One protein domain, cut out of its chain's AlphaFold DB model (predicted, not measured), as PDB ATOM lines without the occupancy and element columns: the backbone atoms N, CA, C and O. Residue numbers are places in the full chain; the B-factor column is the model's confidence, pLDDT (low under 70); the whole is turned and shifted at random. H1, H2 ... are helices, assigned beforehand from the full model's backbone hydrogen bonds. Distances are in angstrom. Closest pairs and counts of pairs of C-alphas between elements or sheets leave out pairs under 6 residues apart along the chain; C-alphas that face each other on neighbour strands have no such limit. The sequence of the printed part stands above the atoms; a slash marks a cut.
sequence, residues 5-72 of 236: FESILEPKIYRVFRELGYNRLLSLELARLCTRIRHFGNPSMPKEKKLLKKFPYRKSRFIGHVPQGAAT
ATOM      1  N   PHE A   5      11.354  41.009 -16.047       90.50
ATOM      2  CA  PHE A   5      12.529  40.598 -15.275       90.50
ATOM      3  C   PHE A   5      12.171  40.304 -13.814       90.50
ATOM      4  O   PHE A   5      12.661  39.346 -13.225       90.50
ATOM      5  N   GLU A   6      11.248  41.067 -13.239       87.69
ATOM      6  CA  GLU A   6      10.876  40.924 -11.831       87.69
ATOM      7  C   GLU A   6       9.897  39.782 -11.562       87.69
ATOM      8  O   GLU A   6       9.775  39.326 -10.427       87.69
ATOM      9  N   SER A   7       9.256  39.261 -12.606       87.00
ATOM     10  CA  SER A   7       8.516  37.998 -12.551       87.00
ATOM     11  C   SER A   7       9.432  36.763 -12.549       87.00
ATOM     12  O   SER A   7       8.994  35.656 -12.222       87.00
ATOM     13  N   ILE A   8      10.719  36.930 -12.879       90.19
ATOM     14  CA  ILE A   8      11.707  35.849 -12.873       90.19
ATOM     15  C   ILE A   8      12.403  35.819 -11.514       90.19
ATOM     16  O   ILE A   8      13.302  36.607 -11.223       90.19
ATOM     17  N   LEU A   9      11.961  34.881 -10.680       88.69
ATOM     18  CA  LEU A   9      12.432  34.731  -9.308       88.69
ATOM     19  C   LEU A   9      13.701  33.876  -9.222       88.69
ATOM     20  O   LEU A   9      13.915  32.968 -10.028       88.69
ATOM     21  N   GLU A  10      14.491  34.107  -8.177       89.81
ATOM     22  CA  GLU A  10      15.726  33.387  -7.850       89.81
ATOM     23  C   GLU A  10      15.602  31.852  -7.922       89.81
ATOM     24  O   GLU A  10      16.489  31.233  -8.508       89.81
ATOM     25  N   PRO A  11      14.508  31.199  -7.468       88.12
ATOM     26  CA  PRO A  11      14.350  29.754  -7.629       88.12
ATOM     27  C   PRO A  11      14.385  29.276  -9.086       88.12
ATOM     28  O   PRO A  11      14.867  28.175  -9.349       88.12
ATOM     29  N   LYS A  12      13.889  30.078 -10.042       90.56
ATOM     30  CA  LYS A  12      13.968  29.749 -11.474       90.56
ATOM     31  C   LYS A  12      15.418  29.832 -11.961       90.56
ATOM     32  O   LYS A  12      15.859  28.944 -12.679       90.56
ATOM     33  N   ILE A  13      16.172  30.832 -11.508       93.94
ATOM     34  CA  ILE A  13      17.598  30.992 -11.839       93.94
ATOM     35  C   ILE A  13      18.443  29.868 -11.241       93.94
ATOM     36  O   ILE A  13      19.273  29.278 -11.926       93.94
ATOM     37  N   TYR A  14      18.178  29.503  -9.990       92.88
ATOM     38  CA  TYR A  14      18.801  28.348  -9.359       92.88
ATOM     39  C   TYR A  14      18.577  27.070 -10.182       92.88
ATOM     40  O   TYR A  14      19.521  26.314 -10.402       92.88
ATOM     41  N   ARG A  15      17.347  26.827 -10.666       92.25
ATOM     42  CA  ARG A  15      17.048  25.657 -11.512       92.25
ATOM     43  C   ARG A  15      17.849  25.674 -12.807       92.25
ATOM     44  O   ARG A  15      18.400  24.639 -13.149       92.25
ATOM     45  N   VAL A  16      17.992  26.833 -13.452       94.56
ATOM     46  CA  VAL A  16      18.843  26.973 -14.645       94.56
ATOM     47  C   VAL A  16      20.269  26.503 -14.353       94.56
ATOM     48  O   VAL A  16      20.791  25.658 -15.070       94.56
ATOM     49  N   PHE A  17      20.895  26.969 -13.269       95.50
ATOM     50  CA  PHE A  17      22.247  26.513 -12.922       95.50
ATOM     51  C   PHE A  17      22.300  25.026 -12.547       95.50
ATOM     52  O   PHE A  17      23.280  24.352 -12.858       95.50
ATOM     53  N   ARG A  18      21.252  24.481 -11.923       93.75
ATOM     54  CA  ARG A  18      21.164  23.039 -11.652       93.75
ATOM     55  C   ARG A  18      21.079  22.209 -12.930       93.75
ATOM     56  O   ARG A  18      21.730  21.174 -13.003       93.75
ATOM     57  N   GLU A  19      20.307  22.661 -13.911       94.00
ATOM     58  CA  GLU A  19      20.165  22.017 -15.223       94.00
ATOM     59  C   GLU A  19      21.453  22.107 -16.051       94.00
ATOM     60  O   GLU A  19      21.752  21.199 -16.816       94.00
ATOM     61  N   LEU A  20      22.261  23.151 -15.841       94.38
ATOM     62  CA  LEU A  20      23.605  23.276 -16.418       94.38
ATOM     63  C   LEU A  20      24.660  22.377 -15.742       94.38
ATOM     64  O   LEU A  20      25.809  22.372 -16.172       94.38
ATOM     65  N   GLY A  21      24.300  21.633 -14.691       95.69
ATOM     66  CA  GLY A  21      25.183  20.666 -14.029       95.69
ATOM     67  C   GLY A  21      25.938  21.184 -12.799       95.69
ATOM     68  O   GLY A  21      26.677  20.424 -12.177       95.69
ATOM     69  N   TYR A  22      25.739  22.440 -12.381       95.81
ATOM     70  CA  TYR A  22      26.393  22.970 -11.177       95.81
ATOM     71  C   TYR A  22      25.873  22.296  -9.903       95.81
ATOM     72  O   TYR A  22      24.692  21.958  -9.804       95.81
ATOM     73  N   ASN A  23      26.735  22.135  -8.891       94.38
ATOM     74  CA  ASN A  23      26.351  21.563  -7.596       94.38
ATOM     75  C   ASN A  23      25.339  22.461  -6.838       94.38
ATOM     76  O   ASN A  23      25.115  23.618  -7.185       94.38
ATOM     77  N   ARG A  24      24.703  21.927  -5.787       89.50
ATOM     78  CA  ARG A  24      23.597  22.607  -5.088       89.50
ATOM     79  C   ARG A  24      23.995  23.968  -4.501       89.50
ATOM     80  O   ARG A  24      23.200  24.900  -4.556       89.50
ATOM     81  N   LEU A  25      25.189  24.060  -3.918       90.00
ATOM     82  CA  LEU A  25      25.670  25.280  -3.272       90.00
ATOM     83  C   LEU A  25      26.058  26.333  -4.315       90.00
ATOM     84  O   LEU A  25      25.562  27.449  -4.256       90.00
ATOM     85  N   LEU A  26      26.844  25.959  -5.327       93.25
ATOM     86  CA  LEU A  26      27.251  26.859  -6.409       93.25
ATOM     87  C   LEU A  26      26.048  27.390  -7.186       93.25
ATOM     88  O   LEU A  26      25.988  28.582  -7.463       93.25
ATOM     89  N   SER A  27      25.051  26.551  -7.489       94.31
ATOM     90  CA  SER A  27      23.818  27.028  -8.130       94.31
ATOM     91  C   SER A  27      23.085  28.076  -7.291       94.31
ATOM     92  O   SER A  27      22.468  28.974  -7.860       94.31
ATOM     93  N   LEU A  28      23.128  27.967  -5.958       88.50
ATOM     94  CA  LEU A  28      22.532  28.962  -5.067       88.50
ATOM     95  C   LEU A  28      23.328  30.269  -5.098       88.50
ATOM     96  O   LEU A  28      22.733  31.325  -5.300       88.50
ATOM     97  N   GLU A  29      24.646  30.200  -4.921       91.88
ATOM     98  CA  GLU A  29      25.505  31.388  -4.902       91.88
ATOM     99  C   GLU A  29      25.432  32.146  -6.235       91.88
ATOM    100  O   GLU A  29      25.182  33.350  -6.258       91.88
ATOM    101  N   LEU A  30      25.517  31.435  -7.364       94.62
ATOM    102  CA  LEU A  30      25.373  32.033  -8.694       94.62
ATOM    103  C   LEU A  30      23.989  32.654  -8.904       94.62
ATOM    104  O   LEU A  30      23.882  33.748  -9.463       94.62
ATOM    105  N   ALA A  31      22.920  32.000  -8.438       93.19
ATOM    106  CA  ALA A  31      21.579  32.569  -8.524       93.19
ATOM    107  C   ALA A  31      21.456  33.871  -7.722       93.19
ATOM    108  O   ALA A  31      20.843  34.822  -8.206       93.19
ATOM    109  N   ARG A  32      22.077  33.946  -6.542       90.12
ATOM    110  CA  ARG A  32      22.092  35.153  -5.704       90.12
ATOM    111  C   ARG A  32      22.937  36.276  -6.288       90.12
ATOM    112  O   ARG A  32      22.522  37.422  -6.208       90.12
ATOM    113  N   LEU A  33      24.055  35.963  -6.940       92.88
ATOM    114  CA  LEU A  33      24.837  36.957  -7.685       92.88
ATOM    115  C   LEU A  33      24.056  37.532  -8.875       92.88
ATOM    116  O   LEU A  33      24.210  38.699  -9.224       92.88
ATOM    117  N   CYS A  34      23.198  36.720  -9.498       94.44
ATOM    118  CA  CYS A  34      22.394  37.125 -10.651       94.44
ATOM    119  C   CYS A  34      21.038  37.742 -10.279       94.44
ATOM    120  O   CYS A  34      20.270  38.106 -11.174       94.44
ATOM    121  N   THR A  35      20.697  37.830  -8.993       92.19
ATOM    122  CA  THR A  35      19.406  38.353  -8.537       92.19
ATOM    123  C   THR A  35      19.581  39.443  -7.491       92.19
ATOM    124  O   THR A  35      20.617  39.571  -6.854       92.19
ATOM    125  N   ARG A  36      18.551  40.274  -7.324       89.62
ATOM    126  CA  ARG A  36      18.493  41.270  -6.251       89.62
ATOM    127  C   ARG A  36      17.205  41.139  -5.462       89.62
ATOM    128  O   ARG A  36      16.165  40.766  -6.009       89.62
ATOM    129  N   ILE A  37      17.270  41.487  -4.186       83.81
ATOM    130  CA  ILE A  37      16.103  41.539  -3.308       83.81
ATOM    131  C   ILE A  37      15.389  42.878  -3.521       83.81
ATOM    132  O   ILE A  37      16.024  43.927  -3.608       83.81
ATOM    133  N   ARG A  38      14.056  42.851  -3.606       71.06
ATOM    134  CA  ARG A  38      13.230  44.063  -3.534       71.06
ATOM    135  C   ARG A  38      12.947  44.400  -2.074       71.06
ATOM    136  O   ARG A  38      12.521  43.534  -1.318       71.06
ATOM    137  N   HIS A  39      13.115  45.668  -1.708       60.81
ATOM    138  CA  HIS A  39      12.746  46.166  -0.380       60.81
ATOM    139  C   HIS A  39      11.221  46.335  -0.217       60.81
ATOM    140  O   HIS A  39      10.719  46.236   0.897       60.81
ATOM    141  N   PHE A  40      10.474  46.511  -1.319       55.66
ATOM    142  CA  PHE A  40       9.013  46.669  -1.334       55.66
ATOM    143  C   PHE A  40       8.371  46.002  -2.563       55.66
ATOM    144  O   PHE A  40       8.991  45.906  -3.624       55.66
ATOM    145  N   GLY A  41       7.115  45.554  -2.433       55.75
ATOM    146  CA  GLY A  41       6.336  45.003  -3.551       55.75
ATOM    147  C   GLY A  41       6.812  43.628  -4.025       55.75
ATOM    148  O   GLY A  41       7.113  43.448  -5.210       55.75
ATOM    149  N   ASN A  42       6.897  42.664  -3.102       51.66
ATOM    150  CA  ASN A  42       7.189  41.274  -3.447       51.66
ATOM    151  C   ASN A  42       6.162  40.767  -4.473       51.66
ATOM    152  O   ASN A  42       4.962  40.949  -4.248       51.66
ATOM    153  N   PRO A  43       6.576  40.075  -5.550       53.19
ATOM    154  CA  PRO A  43       5.639  39.199  -6.228       53.19
ATOM    155  C   PRO A  43       5.128  38.223  -5.170       53.19
ATOM    156  O   PRO A  43       5.931  37.619  -4.453       53.19
ATOM    157  N   SER A  44       3.803  38.147  -5.012       48.38
ATOM    158  CA  SER A  44       3.155  37.218  -4.091       48.38
ATOM    159  C   SER A  44       3.850  35.874  -4.214       48.38
ATOM    160  O   SER A  44       3.854  35.291  -5.300       48.38
ATOM    161  N   MET A  45       4.500  35.450  -3.125       48.62
ATOM    162  CA  MET A  45       5.181  34.163  -3.029       48.62
ATOM    163  C   MET A  45       4.298  33.133  -3.732       48.62
ATOM    164  O   MET A  45       3.126  33.018  -3.347       48.62
ATOM    165  N   PRO A  46       4.785  32.423  -4.766       46.75
ATOM    166  CA  PRO A  46       3.991  31.375  -5.372       46.75
ATOM    167  C   PRO A  46       3.463  30.477  -4.254       46.75
ATOM    168  O   PRO A  46       4.180  30.201  -3.285       46.75
ATOM    169  N   LYS A  47       2.231  29.973  -4.385       46.28
ATOM    170  CA  LYS A  47       1.664  28.954  -3.476       46.28
ATOM    171  C   LYS A  47       2.512  27.665  -3.412       46.28
ATOM    172  O   LYS A  47       2.135  26.702  -2.757       46.28
ATOM    173  N   GLU A  48       3.694  27.631  -4.016       47.91
ATOM    174  CA  GLU A  48       4.723  26.616  -3.856       47.91
ATOM    175  C   GLU A  48       5.498  26.762  -2.529       47.91
ATOM    176  O   GLU A  48       6.730  26.749  -2.495       47.91
ATOM    177  N   LYS A  49       4.794  26.766  -1.384       45.78
ATOM    178  CA  LYS A  49       5.424  26.501  -0.067       45.78
ATOM    179  C   LYS A  49       6.247  25.196  -0.077       45.78
ATOM    180  O   LYS A  49       7.185  25.051   0.705       45.78
ATOM    181  N   LYS A  50       5.925  24.254  -0.977       47.12
ATOM    182  CA  LYS A  50       6.668  23.000  -1.195       47.12
ATOM    183  C   LYS A  50       8.067  23.198  -1.787       47.12
ATOM    184  O   LYS A  50       8.952  22.409  -1.470       47.12
ATOM    185  N   LEU A  51       8.297  24.232  -2.596       48.88
ATOM    186  CA  LEU A  51       9.608  24.465  -3.203       48.88
ATOM    187  C   LEU A  51      10.644  24.951  -2.190       48.88
ATOM    188  O   LEU A  51      11.776  24.478  -2.200       48.88
ATOM    189  N   LEU A  52      10.237  25.814  -1.257       52.44
ATOM    190  CA  LEU A  52      11.104  26.339  -0.196       52.44
ATOM    191  C   LEU A  52      11.710  25.235   0.681       52.44
ATOM    192  O   LEU A  52      12.838  25.378   1.134       52.44
ATOM    193  N   LYS A  53      11.002  24.111   0.870       50.84
ATOM    194  CA  LYS A  53      11.508  22.958   1.636       50.84
ATOM    195  C   LYS A  53      12.636  22.191   0.926       50.84
ATOM    196  O   LYS A  53      13.374  21.473   1.587       50.84
ATOM    197  N   LYS A  54      12.778  22.321  -0.402       53.81
ATOM    198  CA  LYS A  54      13.789  21.609  -1.213       53.81
ATOM    199  C   LYS A  54      15.022  22.445  -1.551       53.81
ATOM    200  O   LYS A  54      15.985  21.908  -2.099       53.81
ATOM    201  N   PHE A  55      15.050  23.728  -1.225       57.56
ATOM    202  CA  PHE A  55      16.192  24.589  -1.520       57.56
ATOM    203  C   PHE A  55      17.072  24.788  -0.279       57.56
ATOM    204  O   PHE A  55      16.558  24.738   0.836       57.56
ATOM    205  N   PRO A  56      18.387  25.017  -0.436       57.50
ATOM    206  CA  PRO A  56      19.305  25.250   0.685       57.50
ATOM    207  C   PRO A  56      19.103  26.628   1.357       57.50
ATOM    208  O   PRO A  56      20.027  27.186   1.942       57.50
ATOM    209  N   TYR A  57      17.900  27.209   1.276       59.47
ATOM    210  CA  TYR A  57      17.592  28.529   1.813       59.47
ATOM    211  C   TYR A  57      17.645  28.517   3.343       59.47
ATOM    212  O   TYR A  57      16.741  28.035   4.025       59.47
ATOM    213  N   ARG A  58      18.692  29.126   3.900       51.53
ATOM    214  CA  ARG A  58      18.763  29.491   5.318       51.53
ATOM    215  C   ARG A  58      17.735  30.603   5.569       51.53
ATOM    216  O   ARG A  58      18.007  31.723   5.172       51.53
ATOM    217  N   LYS A  59      16.550  30.272   6.115       54.53
ATOM    218  CA  LYS A  59      15.473  31.134   6.693       54.53
ATOM    219  C   LYS A  59      15.333  32.605   6.202       54.53
ATOM    220  O   LYS A  59      14.859  33.451   6.953       54.53
ATOM    221  N   SER A  60      15.700  32.948   4.969       56.78
ATOM    222  CA  SER A  60      15.517  34.298   4.434       56.78
ATOM    223  C   SER A  60      14.055  34.468   4.055       56.78
ATOM    224  O   SER A  60      13.494  33.655   3.321       56.78
ATOM    225  N   ARG A  61      13.433  35.531   4.564       61.00
ATOM    226  CA  ARG A  61      12.034  35.877   4.279       61.00
ATOM    227  C   ARG A  61      11.855  36.503   2.887       61.00
ATOM    228  O   ARG A  61      10.725  36.712   2.458       61.00
ATOM    229  N   PHE A  62      12.957  36.790   2.194       69.44
ATOM    230  CA  PHE A  62      12.976  37.492   0.916       69.44
ATOM    231  C   PHE A  62      13.528  36.595  -0.196       69.44
ATOM    232  O   PHE A  62      14.540  35.920  -0.002       69.44
ATOM    233  N   ILE A  63      12.856  36.607  -1.351       78.25
ATOM    234  CA  ILE A  63      13.271  35.921  -2.581       78.25
ATOM    235  C   ILE A  63      13.770  36.976  -3.574       78.25
ATOM    236  O   ILE A  63      13.070  37.963  -3.813       78.25
ATOM    237  N   GLY A  64      14.957  36.770  -4.152       86.62
ATOM    238  CA  GLY A  64      15.494  37.645  -5.189       86.62
ATOM    239  C   GLY A  64      14.754  37.528  -6.525       86.62
ATOM    240  O   GLY A  64      14.063  36.545  -6.807       86.62
ATOM    241  N   HIS A  65      14.925  38.526  -7.382       90.44
ATOM    242  CA  HIS A  65      14.470  38.502  -8.771       90.44
ATOM    243  C   HIS A  65      15.574  38.998  -9.709       90.44
ATOM    244  O   HIS A  65      16.529  39.647  -9.272       90.44
ATOM    245  N   VAL A  66      15.439  38.735 -11.007       92.50
ATOM    246  CA  VAL A  66      16.410  39.200 -12.007       92.50
ATOM    247  C   VAL A  66      16.367  40.737 -12.110       92.50
ATOM    248  O   VAL A  66      15.289  41.299 -12.337       92.50
ATOM    249  N   PRO A  67      17.490  41.457 -11.927       92.06
ATOM    250  CA  PRO A  67      17.526  42.911 -12.043       92.06
ATOM    251  C   PRO A  67      17.487  43.359 -13.506       92.06
ATOM    252  O   PRO A  67      18.061  42.722 -14.389       92.06
ATOM    253  N   GLN A  68      16.877  44.513 -13.762       89.62
ATOM    254  CA  GLN A  68      17.036  45.198 -15.043       89.62
ATOM    255  C   GLN A  68      18.434  45.835 -15.098       89.62
ATOM    256  O   GLN A  68      18.849  46.474 -14.133       89.62
ATOM    257  N   GLY A  69      19.156  45.642 -16.205       87.38
ATOM    258  CA  GLY A  69      20.471  46.254 -16.448       87.38
ATOM    259  C   GLY A  69      21.696  45.394 -16.115       87.38
ATOM    260  O   GLY A  69      22.791  45.749 -16.539       87.38
ATOM    261  N   ALA A  70      21.554  44.254 -15.426       91.56
ATOM    262  CA  ALA A  70      22.695  43.352 -15.244       91.56
ATOM    263  C   ALA A  70      23.000  42.579 -16.537       91.56
ATOM    264  O   ALA A  70      22.088  42.140 -17.239       91.56
ATOM    265  N   ALA A  71      24.287  42.369 -16.823       92.75
ATOM    266  CA  ALA A  71      24.748  41.722 -18.053       92.75
ATOM    267  C   ALA A  71      24.239  40.275 -18.213       92.75
ATOM    268  O   ALA A  71      24.016  39.811 -19.329       92.75
ATOM    269  N   THR A  72      24.005  39.567 -17.104       93.81
ATOM    270  CA  THR A  72      23.499  38.184 -17.103       93.81
ATOM    271  C   THR A  72      21.984  38.098 -17.305       93.81
ATOM    272  O   THR A  72      21.478  37.079 -17.783       93.81
TER     273      THR A  72
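This is residues 5 to 72 of the 236 residues of the protein "RNA-directed DNA polymerase" of Pseudomonas sp. ATCC PTA-122608 (UniProt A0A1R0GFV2). The model has little regular structure: two helices, H1 and H2, pack on each other, one long stretch with no named element, residues 34 to 48, leads out from H2 to the short H3, and a second, residues 53 to 72, comes back from H3 toward the middle before it runs out again to the last printed residue. The printed part has 68 residues with three named helices, H1, H2 and H3 in that order, and no named strand. Its class is all helix, though the named elements hold only 24 residues. It is compact, with a radius of gyration of the C-alphas of 11.6 A, and only just flat, spanning 32 by 31 by 17 A.

H1, residues 10 to 19, begins with C-alpha 10 at (15.726, 33.387, -7.850) and is 14.3 A long from first to last C-alpha. H2, residues 24 to 33, is 14.6 A long. H3, residues 49 to 52, ends with C-alpha 52 at (11.104, 26.339, -0.196) and is 5.7 A long.

H1 and H2 touch, their closest C-alphas, Phe 17 and Ser 27, 5.1 A apart. They run opposite ways at a steep tilt of 48 degrees. H1 and H3 are only just apart, at 8.4 A; H2 and H3 are apart. Every O i to N i+4 pair is within hydrogen-bond range in H1 and H2; H3 is too short for one.

The farthest C-alphas, Gly 21 and Phe 40, are 33.1 A apart. The printed part has no cut. The link from H2 to H3 is long. Residues 39 to 62 have pLDDT under 70.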